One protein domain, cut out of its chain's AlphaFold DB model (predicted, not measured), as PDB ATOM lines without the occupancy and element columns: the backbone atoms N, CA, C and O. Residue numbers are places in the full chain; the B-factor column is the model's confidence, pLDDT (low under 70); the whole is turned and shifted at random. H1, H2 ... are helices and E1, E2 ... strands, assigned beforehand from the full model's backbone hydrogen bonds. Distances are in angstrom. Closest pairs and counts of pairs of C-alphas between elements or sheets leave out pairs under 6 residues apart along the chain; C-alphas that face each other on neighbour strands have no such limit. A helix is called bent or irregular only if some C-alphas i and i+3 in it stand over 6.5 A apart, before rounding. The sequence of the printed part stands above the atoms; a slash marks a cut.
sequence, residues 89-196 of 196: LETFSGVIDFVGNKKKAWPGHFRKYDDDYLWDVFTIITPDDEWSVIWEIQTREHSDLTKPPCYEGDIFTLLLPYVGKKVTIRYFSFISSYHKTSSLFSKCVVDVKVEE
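Overview. This is residues 89 to 196 of the 196 residues of an uncharacterized protein of Shewanella denitrificans (strain OS217 / ATCC BAA-1090 / DSM 15013) (UniProt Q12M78). What is the main picture? Two small, twisted, antiparallel sheets, E1 E5 E6 and E2 E3 E4, come closest at E4, and the short helix H1 bridges them over E2 and E5. What is it built of? The printed part has 108 residues, in the order E1 E2 E3 E4 H1 E5 E6; under half, 51, are in named elements, mostly strand. How large is it? It is compact, with a radius of gyration of the C-alphas of 14.3 A and spans of 42 by 36 by 22 A.

Arrangement. Which strand pairs first? E1, residues 90 to 95, is antiparallel to E5, residues 166 to 173, with N 92 and O 169 within hydrogen-bond range at 2.8 A. E5 forms a hairpin with E6, residues 187 to 195, with N 168 and O 193 at 2.8 A. What is the second sheet? E2, residues 98 to 105, E3, residues 118 to 125, and E4, residues 130 to 133, form a meander of two hairpins, each strand the antiparallel neighbour of the one before; N 102 and O 121 are 2.9 A apart, N 124 and O 131 2.8 A. Where is the helix? H1, residues 155 to 162, is on both sheets, at heights of 9.6 A over E1 E5 E6 and 8.8 A over E2 E3 E4; its closest C-alpha pair with E2 is Val 99 and Leu 160, 6.3 A. It is irregular, C-alphas 158 and 161 being 7.2 A apart, with 2 of 4 O i to N i+4 pairs within hydrogen-bond range.

Along the chain. Where do the strands begin and end? E1 begins at C-alpha 90 (94.886, 99.040, 67.186), and E6 ends at C-alpha 195 (81.021, 111.113, 64.101). How long are they? E2 measures 19.5 A, E5 21.7 A and E6 22.3 A from first to last C-alpha.

Size, cuts and confidence. Is it unbroken? The printed part has no cut; the long links are E2 to E3, E4 to H1 and E5 to E6. Where is confidence low? pLDDT is under 70 at residues 106 to 118, 135 to 146 and 175 to 185.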
ATOM      1  N   LEU A  89      98.570 100.775  64.519       84.50
ATOM      2  CA  LEU A  89      97.809 101.016  65.744       84.50
ATOM      3  C   LEU A  89      96.519 100.190  65.764       84.50
ATOM      4  O   LEU A  89      95.814 100.096  64.756       84.50
ATOM      5  N   GLU A  90      96.188  99.652  66.935       89.88
ATOM      6  CA  GLU A  90      94.886  99.040  67.186       89.88
ATOM      7  C   GLU A  90      93.799 100.117  67.140       89.88
ATOM      8  O   GLU A  90      94.045 101.290  67.436       89.88
ATOM      9  N   THR A  91      92.590  99.729  66.736       91.38
ATOM     10  CA  THR A  91      91.462 100.653  66.597       91.38
ATOM     11  C   THR A  91      90.234 100.078  67.279       91.38
ATOM     12  O   THR A  91      89.798  98.978  66.959       91.38
ATOM     13  N   PHE A  92      89.665 100.858  68.190       91.12
ATOM     14  CA  PHE A  92      88.342 100.640  68.755       91.12
ATOM     15  C   PHE A  92      87.361 101.595  68.075       91.12
ATOM     16  O   PHE A  92      87.659 102.781  67.935       91.12
ATOM     17  N   SER A  93      86.209 101.102  67.625       92.94
ATOM     18  CA  SER A  93      85.180 101.937  67.004       92.94
ATOM     19  C   SER A  93      83.795 101.432  67.363       92.94
ATOM     20  O   SER A  93      83.535 100.239  67.251       92.94
ATOM     21  N   GLY A  94      82.905 102.336  67.759       92.56
ATOM     22  CA  GLY A  94      81.540 101.978  68.123       92.56
ATOM     23  C   GLY A  94      80.742 103.164  68.644       92.56
ATOM     24  O   GLY A  94      81.295 104.228  68.929       92.56
ATOM     25  N   VAL A  95      79.424 102.994  68.728       94.31
ATOM     26  CA  VAL A  95      78.525 103.981  69.341       94.31
ATOM     27  C   VAL A  95      78.630 103.859  70.852       94.31
ATOM     28  O   VAL A  95      78.447 102.775  71.393       94.31
ATOM     29  N   ILE A  96      78.965 104.959  71.520       91.75
ATOM     30  CA  ILE A  96      79.145 104.974  72.968       91.75
ATOM     31  C   ILE A  96      77.781 104.835  73.648       91.75
ATOM     32  O   ILE A  96      76.989 105.773  73.622       91.75
ATOM     33  N   ASP A  97      77.552 103.728  74.342       93.38
ATOM     34  CA  ASP A  97      76.396 103.567  75.229       93.38
ATOM     35  C   ASP A  97      76.703 104.096  76.633       93.38
ATOM     36  O   ASP A  97      75.842 104.656  77.311       93.38
ATOM     37  N   PHE A  98      77.952 103.934  77.078       90.50
ATOM     38  CA  PHE A  98      78.388 104.339  78.408       90.50
ATOM     39  C   PHE A  98      79.878 104.664  78.442       90.50
ATOM     40  O   PHE A  98      80.693 103.989  77.813       90.50
ATOM     41  N   VAL A  99      80.228 105.662  79.253       89.88
ATOM     42  CA  VAL A  99      81.604 106.004  79.618       89.88
ATOM     43  C   VAL A  99      81.670 106.144  81.130       89.88
ATOM     44  O   VAL A  99      80.892 106.895  81.716       89.88
ATOM     45  N   GLY A 100      82.606 105.455  81.773       86.94
ATOM     46  CA  GLY A 100      82.808 105.607  83.208       86.94
ATOM     47  C   GLY A 100      83.781 104.604  83.796       86.94
ATOM     48  O   GLY A 100      84.298 103.721  83.112       86.94
ATOM     49  N   ASN A 101      84.016 104.735  85.095       83.19
ATOM     50  CA  ASN A 101      84.872 103.815  85.826       83.19
ATOM     51  C   ASN A 101      84.066 102.583  86.238       83.19
ATOM     52  O   ASN A 101      82.990 102.696  86.827       83.19
ATOM     53  N   LYS A 102      84.596 101.399  85.936       83.19
ATOM     54  CA  LYS A 102      84.105 100.130  86.472       83.19
ATOM     55  C   LYS A 102      85.164  99.525  87.372       83.19
ATOM     56  O   LYS A 102      86.340  99.490  87.020       83.19
ATOM     57  N   LYS A 103      84.715  98.964  88.491       78.06
ATOM     58  CA  LYS A 103      85.541  98.103  89.329       78.06
ATOM     59  C   LYS A 103      85.793  96.786  88.596       78.06
ATOM     60  O   LYS A 103      84.846  96.054  88.305       78.06
ATOM     61  N   LYS A 104      87.052  96.486  88.277       74.56
ATOM     62  CA  LYS A 104      87.466  95.207  87.682       74.56
ATOM     63  C   LYS A 104      88.466  94.478  88.566       74.56
ATOM     64  O   LYS A 104      89.267  95.085  89.271       74.56
ATOM     65  N   ALA A 105      88.402  93.153  88.496       70.69
ATOM     66  CA  ALA A 105      89.343  92.260  89.149       70.69
ATOM     67  C   ALA A 105      90.775  92.479  88.645       70.69
ATOM     68  O   ALA A 105      91.000  92.659  87.445       70.69
ATOM     69  N   TRP A 106      91.745  92.375  89.553       64.44
ATOM     70  CA  TRP A 106      93.161  92.408  89.200       64.44
ATOM     71  C   TRP A 106      93.547  91.256  88.243       64.44
ATOM     72  O   TRP A 106      93.230  90.093  88.527       64.44
ATOM     73  N   PRO A 107      94.281  91.519  87.139       60.16
ATOM     74  CA  PRO A 107      94.753  90.470  86.234       60.16
ATOM     75  C   PRO A 107      95.636  89.448  86.966       60.16
ATOM     76  O   PRO A 107      96.712  89.783  87.459       60.16
ATOM     77  N   GLY A 108      95.197  88.187  87.033       54.59
ATOM     78  CA  GLY A 108      95.906  87.109  87.739       54.59
ATOM     79  C   GLY A 108      95.362  86.769  89.133       54.59
ATOM     80  O   GLY A 108      95.808  85.785  89.722       54.59
ATOM     81  N   HIS A 109      94.369  87.507  89.641       56.53
ATOM     82  CA  HIS A 109      93.623  87.135  90.845       56.53
ATOM     83  C   HIS A 109      92.246  86.569  90.478       56.53
ATOM     84  O   HIS A 109      91.385  87.261  89.943       56.53
ATOM     85  N   PHE A 110      92.043  85.284  90.780       56.28
ATOM     86  CA  PHE A 110      90.854  84.519  90.374       56.28
ATOM     87  C   PHE A 110      89.982  84.036  91.550       56.28
ATOM     88  O   PHE A 110      89.074  83.234  91.339       56.28
ATOM     89  N   ARG A 111      90.253  84.441  92.803       47.97
ATOM     90  CA  ARG A 111      89.516  83.938  93.981       47.97
ATOM     91  C   ARG A 111      89.113  85.049  94.954       47.97
ATOM     92  O   ARG A 111      89.967  85.830  95.339       47.97
ATOM     93  N   LYS A 112      87.821  85.005  95.328       46.56
ATOM     94  CA  LYS A 112      87.061  85.766  96.344       46.56
ATOM     95  C   LYS A 112      87.472  87.234  96.517       46.56
ATOM     96  O   LYS A 112      88.460  87.545  97.163       46.56
ATOM     97  N   TYR A 113      86.645  88.096  95.935       52.94
ATOM     98  CA  TYR A 113      86.763  89.547  95.949       52.94
ATOM     99  C   TYR A 113      86.342  90.109  97.308       52.94
ATOM    100  O   TYR A 113      85.150  90.232  97.573       52.94
ATOM    101  N   ASP A 114      87.317  90.446  98.143       53.22
ATOM    102  CA  ASP A 114      87.161  91.598  99.030       53.22
ATOM    103  C   ASP A 114      87.386  92.867  98.177       53.22
ATOM    104  O   ASP A 114      88.154  92.824  97.205       53.22
ATOM    105  N   ASP A 115      86.706  93.977  98.491       55.50
ATOM    106  CA  ASP A 115      86.753  95.234  97.711       55.50
ATOM    107  C   ASP A 115      88.189  95.763  97.499       55.50
ATOM    108  O   ASP A 115      88.470  96.424  96.499       55.50
ATOM    109  N   ASP A 116      89.120  95.376  98.376       53.75
ATOM    110  CA  ASP A 116      90.549  95.710  98.332       53.75
ATOM    111  C   ASP A 116      91.294  95.157  97.096       53.75
ATOM    112  O   ASP A 116      92.423  95.565  96.809       53.75
ATOM    113  N   TYR A 117      90.680  94.246  96.330       58.19
ATOM    114  CA  TYR A 117      91.263  93.645  95.117       58.19
ATOM    115  C   TYR A 117      90.594  94.104  93.811       58.19
ATOM    116  O   TYR A 117      90.891  93.562  92.736       58.19
ATOM    117  N   LEU A 118      89.699  95.093  93.886       66.25
ATOM    118  CA  LEU A 118      89.005  95.678  92.741       66.25
ATOM    119  C   LEU A 118      89.583  97.049  92.382       66.25
ATOM    120  O   LEU A 118      89.747  97.920  93.231       66.25
ATOM    121  N   TRP A 119      89.866  97.251  91.098       70.38
ATOM    122  CA  TRP A 119      90.515  98.459  90.591       70.38
ATOM    123  C   TRP A 119      89.585  99.248  89.689       70.38
ATOM    124  O   TRP A 119      88.778  98.664  88.963       70.38
ATOM    125  N   ASP A 120      89.706 100.573  89.734       74.19
ATOM    126  CA  ASP A 120      88.975 101.457  88.835       74.19
ATOM    127  C   ASP A 120      89.596 101.389  87.445       74.19
ATOM    128  O   ASP A 120      90.745 101.769  87.221       74.19
ATOM    129  N   VAL A 121      88.819 100.871  86.502       79.31
ATOM    130  CA  VAL A 121      89.195 100.808  85.099       79.31
ATOM    131  C   VAL A 121      88.243 101.694  84.320       79.31
ATOM    132  O   VAL A 121      87.023 101.486  84.334       79.31
ATOM    133  N   PHE A 122      88.803 102.668  83.610       83.75
ATOM    134  CA  PHE A 122      88.031 103.476  82.686       83.75
ATOM    135  C   PHE A 122      87.499 102.572  81.578       83.75
ATOM    136  O   PHE A 122      88.252 101.824  80.949       83.75
ATOM    137  N   THR A 123      86.188 102.603  81.373       87.81
ATOM    138  CA  THR A 123      85.488 101.706  80.464       87.81
ATOM    139  C   THR A 123      84.568 102.492  79.549       87.81
ATOM    140  O   THR A 123      83.777 103.322  79.999       87.81
ATOM    141  N   ILE A 124      84.655 102.172  78.265       88.75
ATOM    142  CA  ILE A 124      83.720 102.573  77.227       88.75
ATOM    143  C   ILE A 124      82.938 101.324  76.838       88.75
ATOM    144  O   ILE A 124      83.532 100.301  76.498       88.75
ATOM    145  N   ILE A 125      81.617 101.404  76.897       89.56
ATOM    146  CA  ILE A 125      80.732 100.334  76.439       89.56
ATOM    147  C   ILE A 125      80.087 100.786  75.140       89.56
ATOM    148  O   ILE A 125      79.624 101.923  75.029       89.56
ATOM    149  N   THR A 126      80.064  99.876  74.184       89.88
ATOM    150  CA  THR A 126      79.300  99.960  72.941       89.88
ATOM    151  C   THR A 126      78.387  98.732  72.867       89.88
ATOM    152  O   THR A 126      78.612  97.781  73.625       89.88
ATOM    153  N   PRO A 127      77.405  98.688  71.952       86.62
ATOM    154  CA  PRO A 127      76.532  97.522  71.814       86.62
ATOM    155  C   PRO A 127      77.293  96.218  71.533       86.62
ATOM    156  O   PRO A 127      76.861  95.144  71.951       86.62
ATOM    157  N   ASP A 128      78.427  96.331  70.839       86.31
ATOM    158  CA  ASP A 128      79.184  95.193  70.320       86.31
ATOM    159  C   ASP A 128      80.426  94.853  71.158       86.31
ATOM    160  O   ASP A 128      80.933  93.734  71.072       86.31
ATOM    161  N   ASP A 129      80.941  95.800  71.951       85.62
ATOM    162  CA  ASP A 129      82.228  95.647  72.633       85.62
ATOM    163  C   ASP A 129      82.361  96.508  73.902       85.62
ATOM    164  O   ASP A 129      81.774  97.589  74.030       85.62
ATOM    165  N   GLU A 130      83.196  96.043  74.831       87.38
ATOM    166  CA  GLU A 130      83.602  96.767  76.034       87.38
ATOM    167  C   GLU A 130      85.105  97.064  75.986       87.38
ATOM    168  O   GLU A 130      85.957  96.193  76.186       87.38
ATOM    169  N   TRP A 131      85.446  98.337  75.805       87.38
ATOM    170  CA  TRP A 131      86.827  98.788  75.787       87.38
ATOM    171  C   TRP A 131      87.231  99.368  77.134       87.38
ATOM    172  O   TRP A 131      86.637 100.323  77.625       87.38
ATOM    173  N   SER A 132      88.279  98.805  77.733       85.25
ATOM    174  CA  SER A 132      88.761  99.229  79.049       85.25
ATOM    175  C   SER A 132      90.243  99.598  79.050       85.25
ATOM    176  O   SER A 132      91.032  98.965  78.341       85.25
ATOM    177  N   VAL A 133      90.621 100.581  79.869       78.88
ATOM    178  CA  VAL A 133      92.004 101.036  80.091       78.88
ATOM    179  C   VAL A 133      92.195 101.512  81.535       78.88
ATOM    180  O   VAL A 133      91.299 102.103  82.132       78.88
ATOM    181  N   ILE A 134      93.368 101.252  82.109       73.31
ATOM    182  CA  ILE A 134      93.789 101.823  83.393       73.31
ATOM    183  C   ILE A 134      94.586 103.093  83.103       73.31
ATOM    184  O   ILE A 134      95.628 103.043  82.450       73.31
ATOM    185  N   TRP A 135      94.086 104.222  83.598       62.25
ATOM    186  CA  TRP A 135      94.656 105.540  83.329       62.25
ATOM    187  C   TRP A 135      95.795 105.922  84.286       62.25
ATOM    188  O   TRP A 135      96.767 106.543  83.875       62.25
ATOM    189  N   GLU A 136      95.727 105.490  85.551       56.94
ATOM    190  CA  GLU A 136      96.707 105.838  86.601       56.94
ATOM    191  C   GLU A 136      98.070 105.148  86.457       56.94
ATOM    192  O   GLU A 136      98.967 105.303  87.291       56.94
ATOM    193  N   ILE A 137      98.262 104.379  85.390       54.25
ATOM    194  CA  ILE A 137      99.553 103.778  85.120       54.25
ATOM    195  C   ILE A 137     100.482 104.883  84.632       54.25
ATOM    196  O   ILE A 137     100.448 105.273  83.468       54.25
ATOM    197  N   GLN A 138     101.371 105.327  85.525       46.31
ATOM    198  CA  GLN A 138     102.581 106.035  85.132       46.31
ATOM    199  C   GLN A 138     103.300 105.179  84.088       46.31
ATOM    200  O   GLN A 138     103.879 104.126  84.384       46.31
ATOM    201  N   THR A 139     103.219 105.625  82.842       48.34
ATOM    202  CA  THR A 139     103.872 105.088  81.656       48.34
ATOM    203  C   THR A 139     105.382 105.239  81.808       48.34
ATOM    204  O   THR A 139     106.042 106.035  81.148       48.34
ATOM    205  N   ARG A 140     105.985 104.399  82.655       41.88
ATOM    206  CA  ARG A 140     107.442 104.229  82.709       41.88
ATOM    207  C   ARG A 140     108.006 103.745  81.358       41.88
ATOM    208  O   ARG A 140     109.209 103.811  81.151       41.88
ATOM    209  N   GLU A 141     107.133 103.312  80.439       45.78
ATOM    210  CA  GLU A 141     107.434 102.896  79.064       45.78
ATOM    211  C   GLU A 141     107.352 104.012  78.001       45.78
ATOM    212  O   GLU A 141     107.592 103.729  76.826       45.78
ATOM    213  N   HIS A 142     107.158 105.289  78.366       48.72
ATOM    214  CA  HIS A 142     107.464 106.406  77.447       48.72
ATOM    215  C   HIS A 142     108.946 106.459  77.020       48.72
ATOM    216  O   HIS A 142     109.332 107.287  76.199       48.72
ATOM    217  N   SER A 143     109.795 105.570  77.546       44.47
ATOM    218  CA  SER A 143     111.179 105.418  77.109       44.47
ATOM    219  C   SER A 143     111.337 104.729  75.751       44.47
ATOM    220  O   SER A 143     112.419 104.821  75.168       44.47
ATOM    221  N   ASP A 144     110.319 104.023  75.237       58.69
ATOM    222  CA  ASP A 144     110.407 103.430  73.900       58.69
ATOM    223  C   ASP A 144     110.128 104.492  72.832       58.69
ATOM    224  O   ASP A 144     109.007 104.682  72.358       58.69
ATOM    225  N   LEU A 145     111.203 105.170  72.425       60.94
ATOM    226  CA  LEU A 145     111.253 106.126  71.316       60.94
ATOM    227  C   LEU A 145     111.003 105.463  69.946       60.94
ATOM    228  O   LEU A 145     111.559 105.916  68.945       60.94
ATOM    229  N   THR A 146     110.259 104.362  69.884       68.00
ATOM    230  CA  THR A 146     109.711 103.766  68.661       68.00
ATOM    231  C   THR A 146     108.184 103.748  68.660       68.00
ATOM    232  O   THR A 146     107.591 103.311  67.674       68.00
ATOM    233  N   LYS A 147     107.528 104.271  69.709       71.38
ATOM    234  CA  LYS A 147     106.063 104.361  69.799       71.38
ATOM    235  C   LYS A 147     105.550 105.812  69.779       71.38
ATOM    236  O   LYS A 147     106.287 106.717  70.176       71.38
ATOM    237  N   PRO A 148     104.318 106.052  69.289       75.81
ATOM    238  CA  PRO A 148     103.716 107.387  69.294       75.81
ATOM    239  C   PRO A 148     103.494 107.934  70.715       75.81
ATOM    240  O   PRO A 148     103.373 107.138  71.650       75.81
ATOM    241  N   PRO A 149     103.388 109.267  70.884       74.94
ATOM    242  CA  PRO A 149     103.031 109.861  72.169       74.94
ATOM    243  C   PRO A 149     101.597 109.485  72.572       74.94
ATOM    244  O   PRO A 149     100.719 109.347  71.717       74.94
ATOM    245  N   CYS A 150     101.376 109.316  73.877       77.06
ATOM    246  CA  CYS A 150     100.049 109.054  74.429       77.06
ATOM    247  C   CYS A 150      99.316 110.367  74.692       77.06
ATOM    248  O   CYS A 150      99.929 111.380  75.017       77.06
ATOM    249  N   TYR A 151      97.992 110.321  74.631       80.88
ATOM    250  CA  TYR A 151      97.154 111.310  75.280       80.88
ATOM    251  C   TYR A 151      97.480 111.329  76.778       80.88
ATOM    252  O   TYR A 151      97.615 110.269  77.384       80.88
ATOM    253  N   GLU A 152      97.608 112.522  77.359       77.31
ATOM    254  CA  GLU A 152      97.902 112.719  78.790       77.31
ATOM    255  C   GLU A 152      96.730 113.373  79.548       77.31
ATOM    256  O   GLU A 152      96.787 113.543  80.764       77.31
ATOM    257  N   GLY A 153      95.653 113.745  78.846       74.94
ATOM    258  CA  GLY A 153      94.473 114.383  79.440       74.94
ATOM    259  C   GLY A 153      93.409 113.392  79.919       74.94
ATOM    260  O   GLY A 153      93.467 112.203  79.643       74.94
ATOM    261  N   ASP A 154      92.381 113.881  80.607       80.94
ATOM    262  CA  ASP A 154      91.299 113.020  81.088       80.94
ATOM    263  C   ASP A 154      90.345 112.589  79.956       80.94
ATOM    264  O   ASP A 154      89.495 113.355  79.490       80.94
ATOM    265  N   ILE A 155      90.464 111.326  79.535       79.75
ATOM    266  CA  ILE A 155      89.635 110.744  78.474       79.75
ATOM    267  C   ILE A 155      88.157 110.617  78.870       79.75
ATOM    268  O   ILE A 155      87.293 110.649  77.990       79.75
ATOM    269  N   PHE A 156      87.846 110.522  80.168       83.19
ATOM    270  CA  PHE A 156      86.462 110.516  80.637       83.19
ATOM    271  C   PHE A 156      85.796 111.843  80.300       83.19
ATOM    272  O   PHE A 156      84.795 111.864  79.584       83.19
ATOM    273  N   THR A 157      86.399 112.947  80.733       85.56
ATOM    274  CA  THR A 157      85.892 114.292  80.442       85.56
ATOM    275  C   THR A 157      85.863 114.575  78.937       85.56
ATOM    276  O   THR A 157      84.945 115.242  78.457       85.56
ATOM    277  N   LEU A 158      86.815 114.027  78.170       88.00
ATOM    278  CA  LEU A 158      86.850 114.166  76.711       88.00
ATOM    279  C   LEU A 158      85.659 113.485  76.016       88.00
ATOM    280  O   LEU A 158      85.102 114.048  75.074       88.00
ATOM    281  N   LEU A 159      85.290 112.273  76.443       90.00
ATOM    282  CA  LEU A 159      84.294 111.438  75.759       90.00
ATOM    283  C   LEU A 159      82.880 111.549  76.327       90.00
ATOM    284  O   LEU A 159      81.926 111.272  75.602       90.00
ATOM    285  N   LEU A 160      82.722 111.972  77.582       90.56
ATOM    286  CA  LEU A 160      81.421 112.106  78.243       90.56
ATOM    287  C   LEU A 160      80.382 112.902  77.421       90.56
ATOM    288  O   LEU A 160      79.235 112.458  77.351       90.56
ATOM    289  N   PRO A 161      80.725 114.013  76.734       93.19
ATOM    290  CA  PRO A 161      79.761 114.753  75.911       93.19
ATOM    291  C   PRO A 161      79.289 114.008  74.654       93.19
ATOM    292  O   PRO A 161      78.357 114.457  73.990       93.19
ATOM    293  N   TYR A 162      79.943 112.901  74.298       92.94
ATOM    294  CA  TYR A 162      79.737 112.158  73.055       92.94
ATOM    295  C   TYR A 162      79.067 110.797  73.273       92.94
ATOM    296  O   TYR A 162      79.048 109.967  72.364       92.94
ATOM    297  N   VAL A 163      78.478 110.560  74.449       92.50
ATOM    298  CA  VAL A 163      77.580 109.416  74.664       92.50
ATOM    299  C   VAL A 163      76.439 109.461  73.635       92.50
ATOM    300  O   VAL A 163      75.846 110.511  73.384       92.50
ATOM    301  N   GLY A 164      76.167 108.327  72.994       92.12
ATOM    302  CA  GLY A 164      75.241 108.185  71.869       92.12
ATOM    303  C   GLY A 164      75.842 108.517  70.498       92.12
ATOM    304  O   GLY A 164      75.153 108.383  69.486       92.12
ATOM    305  N   LYS A 165      77.110 108.939  70.425       93.75
ATOM    306  CA  LYS A 165      77.833 109.164  69.164       93.75
ATOM    307  C   LYS A 165      78.816 108.034  68.888       93.75
ATOM    308  O   LYS A 165      79.294 107.359  69.801       93.75
ATOM    309  N   LYS A 166      79.137 107.834  67.608       93.19
ATOM    310  CA  LYS A 166      80.157 106.868  67.197       93.19
ATOM    311  C   LYS A 166      81.545 107.450  67.418       93.19
ATOM    312  O   LYS A 166      81.900 108.456  66.806       93.19
ATOM    313  N   VAL A 167      82.329 106.801  68.269       92.88
ATOM    314  CA  VAL A 167      83.730 107.132  68.529       92.88
ATOM    315  C   VAL A 167      84.640 106.172  67.779       92.88
ATOM    316  O   VAL A 167      84.291 105.023  67.524       92.88
ATOM    317  N   THR A 168      85.818 106.649  67.405       93.44
ATOM    318  CA  THR A 168      86.922 105.850  66.887       93.44
ATOM    319  C   THR A 168      88.186 106.251  67.631       93.44
ATOM    320  O   THR A 168      88.593 107.411  67.581       93.44
ATOM    321  N   ILE A 169      88.788 105.299  68.337       91.31
ATOM    322  CA  ILE A 169      89.962 105.485  69.186       91.31
ATOM    323  C   ILE A 169      91.079 104.609  68.642       91.31
ATOM    324  O   ILE A 169      90.919 103.392  68.547       91.31
ATOM    325  N   ARG A 170      92.223 105.208  68.313       90.06
ATOM    326  CA  ARG A 170      93.435 104.466  67.956       90.06
ATOM    327  C   ARG A 170      94.372 104.430  69.143       90.06
ATOM    328  O   ARG A 170      94.599 105.456  69.790       90.06
ATOM    329  N   TYR A 171      94.913 103.256  69.419       87.50
ATOM    330  CA  TYR A 171      95.739 103.024  70.591       87.50
ATOM    331  C   TYR A 171      96.776 101.926  70.331       87.50
ATOM    332  O   TYR A 171      96.731 101.223  69.321       87.50
ATOM    333  N   PHE A 172      97.726 101.770  71.248       83.44
ATOM    334  CA  PHE A 172      98.555 100.569  71.325       83.44
ATOM    335  C   PHE A 172      98.568 100.019  72.747       83.44
ATOM    336  O   PHE A 172      98.539 100.771  73.723       83.44
ATOM    337  N   SER A 173      98.630  98.698  72.855       81.44
ATOM    338  CA  SER A 173      98.761  98.003  74.132       81.44
ATOM    339  C   SER A 173     100.241  97.917  74.532       81.44
ATOM    340  O   SER A 173     101.123  97.754  73.683       81.44
ATOM    341  N   PHE A 174     100.547  98.043  75.819       73.12
ATOM    342  CA  PHE A 174     101.922  97.984  76.331       73.12
ATOM    343  C   PHE A 174     101.984  97.253  77.676       73.12
ATOM    344  O   PHE A 174     100.946  96.966  78.265       73.12
ATOM    345  N   ILE A 175     103.175  96.882  78.149       68.62
ATOM    346  CA  ILE A 175     103.307  96.168  79.426       68.62
ATOM    347  C   ILE A 175     103.665  97.197  80.484       68.62
ATOM    348  O   ILE A 175     104.797  97.644  80.603       68.62
ATOM    349  N   SER A 176     102.697  97.584  81.302       62.88
ATOM    350  CA  SER A 176     102.982  98.502  82.396       62.88
ATOM    351  C   SER A 176     104.066  97.954  83.334       62.88
ATOM    352  O   SER A 176     104.006  96.808  83.776       62.88
ATOM    353  N   SER A 177     105.015  98.806  83.742       57.88
ATOM    354  CA  SER A 177     105.964  98.460  84.815       57.88
ATOM    355  C   SER A 177     105.270  98.159  86.154       57.88
ATOM    356  O   SER A 177     105.835  97.466  87.002       57.88
ATOM    357  N   TYR A 178     104.035  98.647  86.300       56.34
ATOM    358  CA  TYR A 178     103.134  98.405  87.421       56.34
ATOM    359  C   TYR A 178     102.424  97.042  87.311       56.34
ATOM    360  O   TYR A 178     102.192  96.380  88.318       56.34
ATOM    361  N   HIS A 179     102.165  96.568  86.084       56.12
ATOM    362  CA  HIS A 179     101.537  95.276  85.796       56.12
ATOM    363  C   HIS A 179     102.377  94.487  84.787       56.12
ATOM    364  O   HIS A 179     102.050  94.388  83.604       56.12
ATOM    365  N   LYS A 180     103.462  93.875  85.277       52.56
ATOM    366  CA  LYS A 180     104.436  93.109  84.472       52.56
ATOM    367  C   LYS A 180     103.856  91.893  83.726       52.56
ATOM    368  O   LYS A 180     104.602  91.179  83.066       52.56
ATOM    369  N   THR A 181     102.564  91.611  83.874       47.69
ATOM    370  CA  THR A 181     101.928  90.354  83.464       47.69
ATOM    371  C   THR A 181     100.726  90.516  82.532       47.69
ATOM    372  O   THR A 181     100.223  89.499  82.063       47.69
ATOM    373  N   SER A 182     100.251  91.731  82.214       55.84
ATOM    374  CA  SER A 182      99.139  91.874  81.257       55.84
ATOM    375  C   SER A 182      99.084  93.232  80.556       55.84
ATOM    376  O   SER A 182      98.917  94.268  81.197       55.84
ATOM    377  N   SER A 183      99.141  93.208  79.221       61.91
ATOM    378  CA  SER A 183      98.906  94.367  78.349       61.91
ATOM    379  C   SER A 183      97.422  94.695  78.153       61.91
ATOM    380  O   SER A 183      97.090  95.724  77.573       61.91
ATOM    381  N   LEU A 184      96.518  93.850  78.661       65.56
ATOM    382  CA  LEU A 184      95.082  93.887  78.359       65.56
ATOM    383  C   LEU A 184      94.396  95.195  78.789       65.56
ATOM    384  O   LEU A 184      93.448  95.643  78.148       65.56
ATOM    385  N   PHE A 185      94.902  95.822  79.853       69.12
ATOM    386  CA  PHE A 185      94.362  97.065  80.410       69.12
ATOM    387  C   PHE A 185      95.317  98.262  80.295       69.12
ATOM    388  O   PHE A 185      94.948  99.376  80.651       69.12
ATOM    389  N   SER A 186      96.536  98.049  79.798       76.06
ATOM    390  CA  SER A 186      97.550  99.096  79.639       76.06
ATOM    391  C   SER A 186      97.549  99.563  78.187       76.06
ATOM    392  O   SER A 186      98.232  98.986  77.339       76.06
ATOM    393  N   LYS A 187      96.732 100.576  77.891       81.69
ATOM    394  CA  LYS A 187      96.529 101.097  76.536       81.69
ATOM    395  C   LYS A 187      96.943 102.558  76.464       81.69
ATOM    396  O   LYS A 187      96.515 103.370  77.274       81.69
ATOM    397  N   CYS A 188      97.759 102.885  75.475       81.62
ATOM    398  CA  CYS A 188      98.146 104.249  75.157       81.62
ATOM    399  C   CYS A 188      97.242 104.780  74.046       81.62
ATOM    400  O   CYS A 188      97.294 104.272  72.926       81.62
ATOM    401  N   VAL A 189      96.410 105.772  74.354       86.25
ATOM    402  CA  VAL A 189      95.509 106.410  73.381       86.25
ATOM    403  C   VAL A 189      96.287 107.426  72.557       86.25
ATOM    404  O   VAL A 189      97.014 108.230  73.125       86.25
ATOM    405  N   VAL A 190      96.132 107.404  71.233       85.50
ATOM    406  CA  VAL A 190      96.927 108.232  70.308       85.50
ATOM    407  C   VAL A 190      96.053 109.149  69.445       85.50
ATOM    408  O   VAL A 190      96.454 110.260  69.127       85.50
ATOM    409  N   ASP A 191      94.862 108.702  69.049       88.50
ATOM    410  CA  ASP A 191      93.948 109.461  68.180       88.50
ATOM    411  C   ASP A 191      92.507 109.153  68.595       88.50
ATOM    412  O   ASP A 191      92.161 107.990  68.813       88.50
ATOM    413  N   VAL A 192      91.676 110.185  68.719       89.75
ATOM    414  CA  VAL A 192      90.269 110.102  69.116       89.75
ATOM    415  C   VAL A 192      89.435 110.940  68.155       89.75
ATOM    416  O   VAL A 192      89.580 112.164  68.067       89.75
ATOM    417  N   LYS A 193      88.506 110.279  67.467       93.06
ATOM    418  CA  LYS A 193      87.579 110.885  66.505       93.06
ATOM    419  C   LYS A 193      86.146 110.509  66.836       93.06
ATOM    420  O   LYS A 193      85.889 109.399  67.284       93.06
ATOM    421  N   VAL A 194      85.215 111.413  66.564       93.25
ATOM    422  CA  VAL A 194      83.776 111.197  66.749       93.25
ATOM    423  C   VAL A 194      83.021 111.538  65.464       93.25
ATOM    424  O   VAL A 194      83.359 112.487  64.756       93.25
ATOM    425  N   GLU A 195      82.010 110.752  65.118       91.75
ATOM    426  CA  GLU A 195      81.021 111.113  64.101       91.75
ATOM    427  C   GLU A 195      79.959 112.017  64.747       91.75
ATOM    428  O   GLU A 195      79.267 111.596  65.674       91.75
ATOM    429  N   GLU A 196      79.886 113.276  64.298       72.50
ATOM    430  CA  GLU A 196      78.829 114.218  64.699       72.50
ATOM    431  C   GLU A 196      77.518 113.918  63.972       72.50
ATOM    432  O   GLU A 196      77.569 113.684  62.742       72.50
TER     433      GLU A 196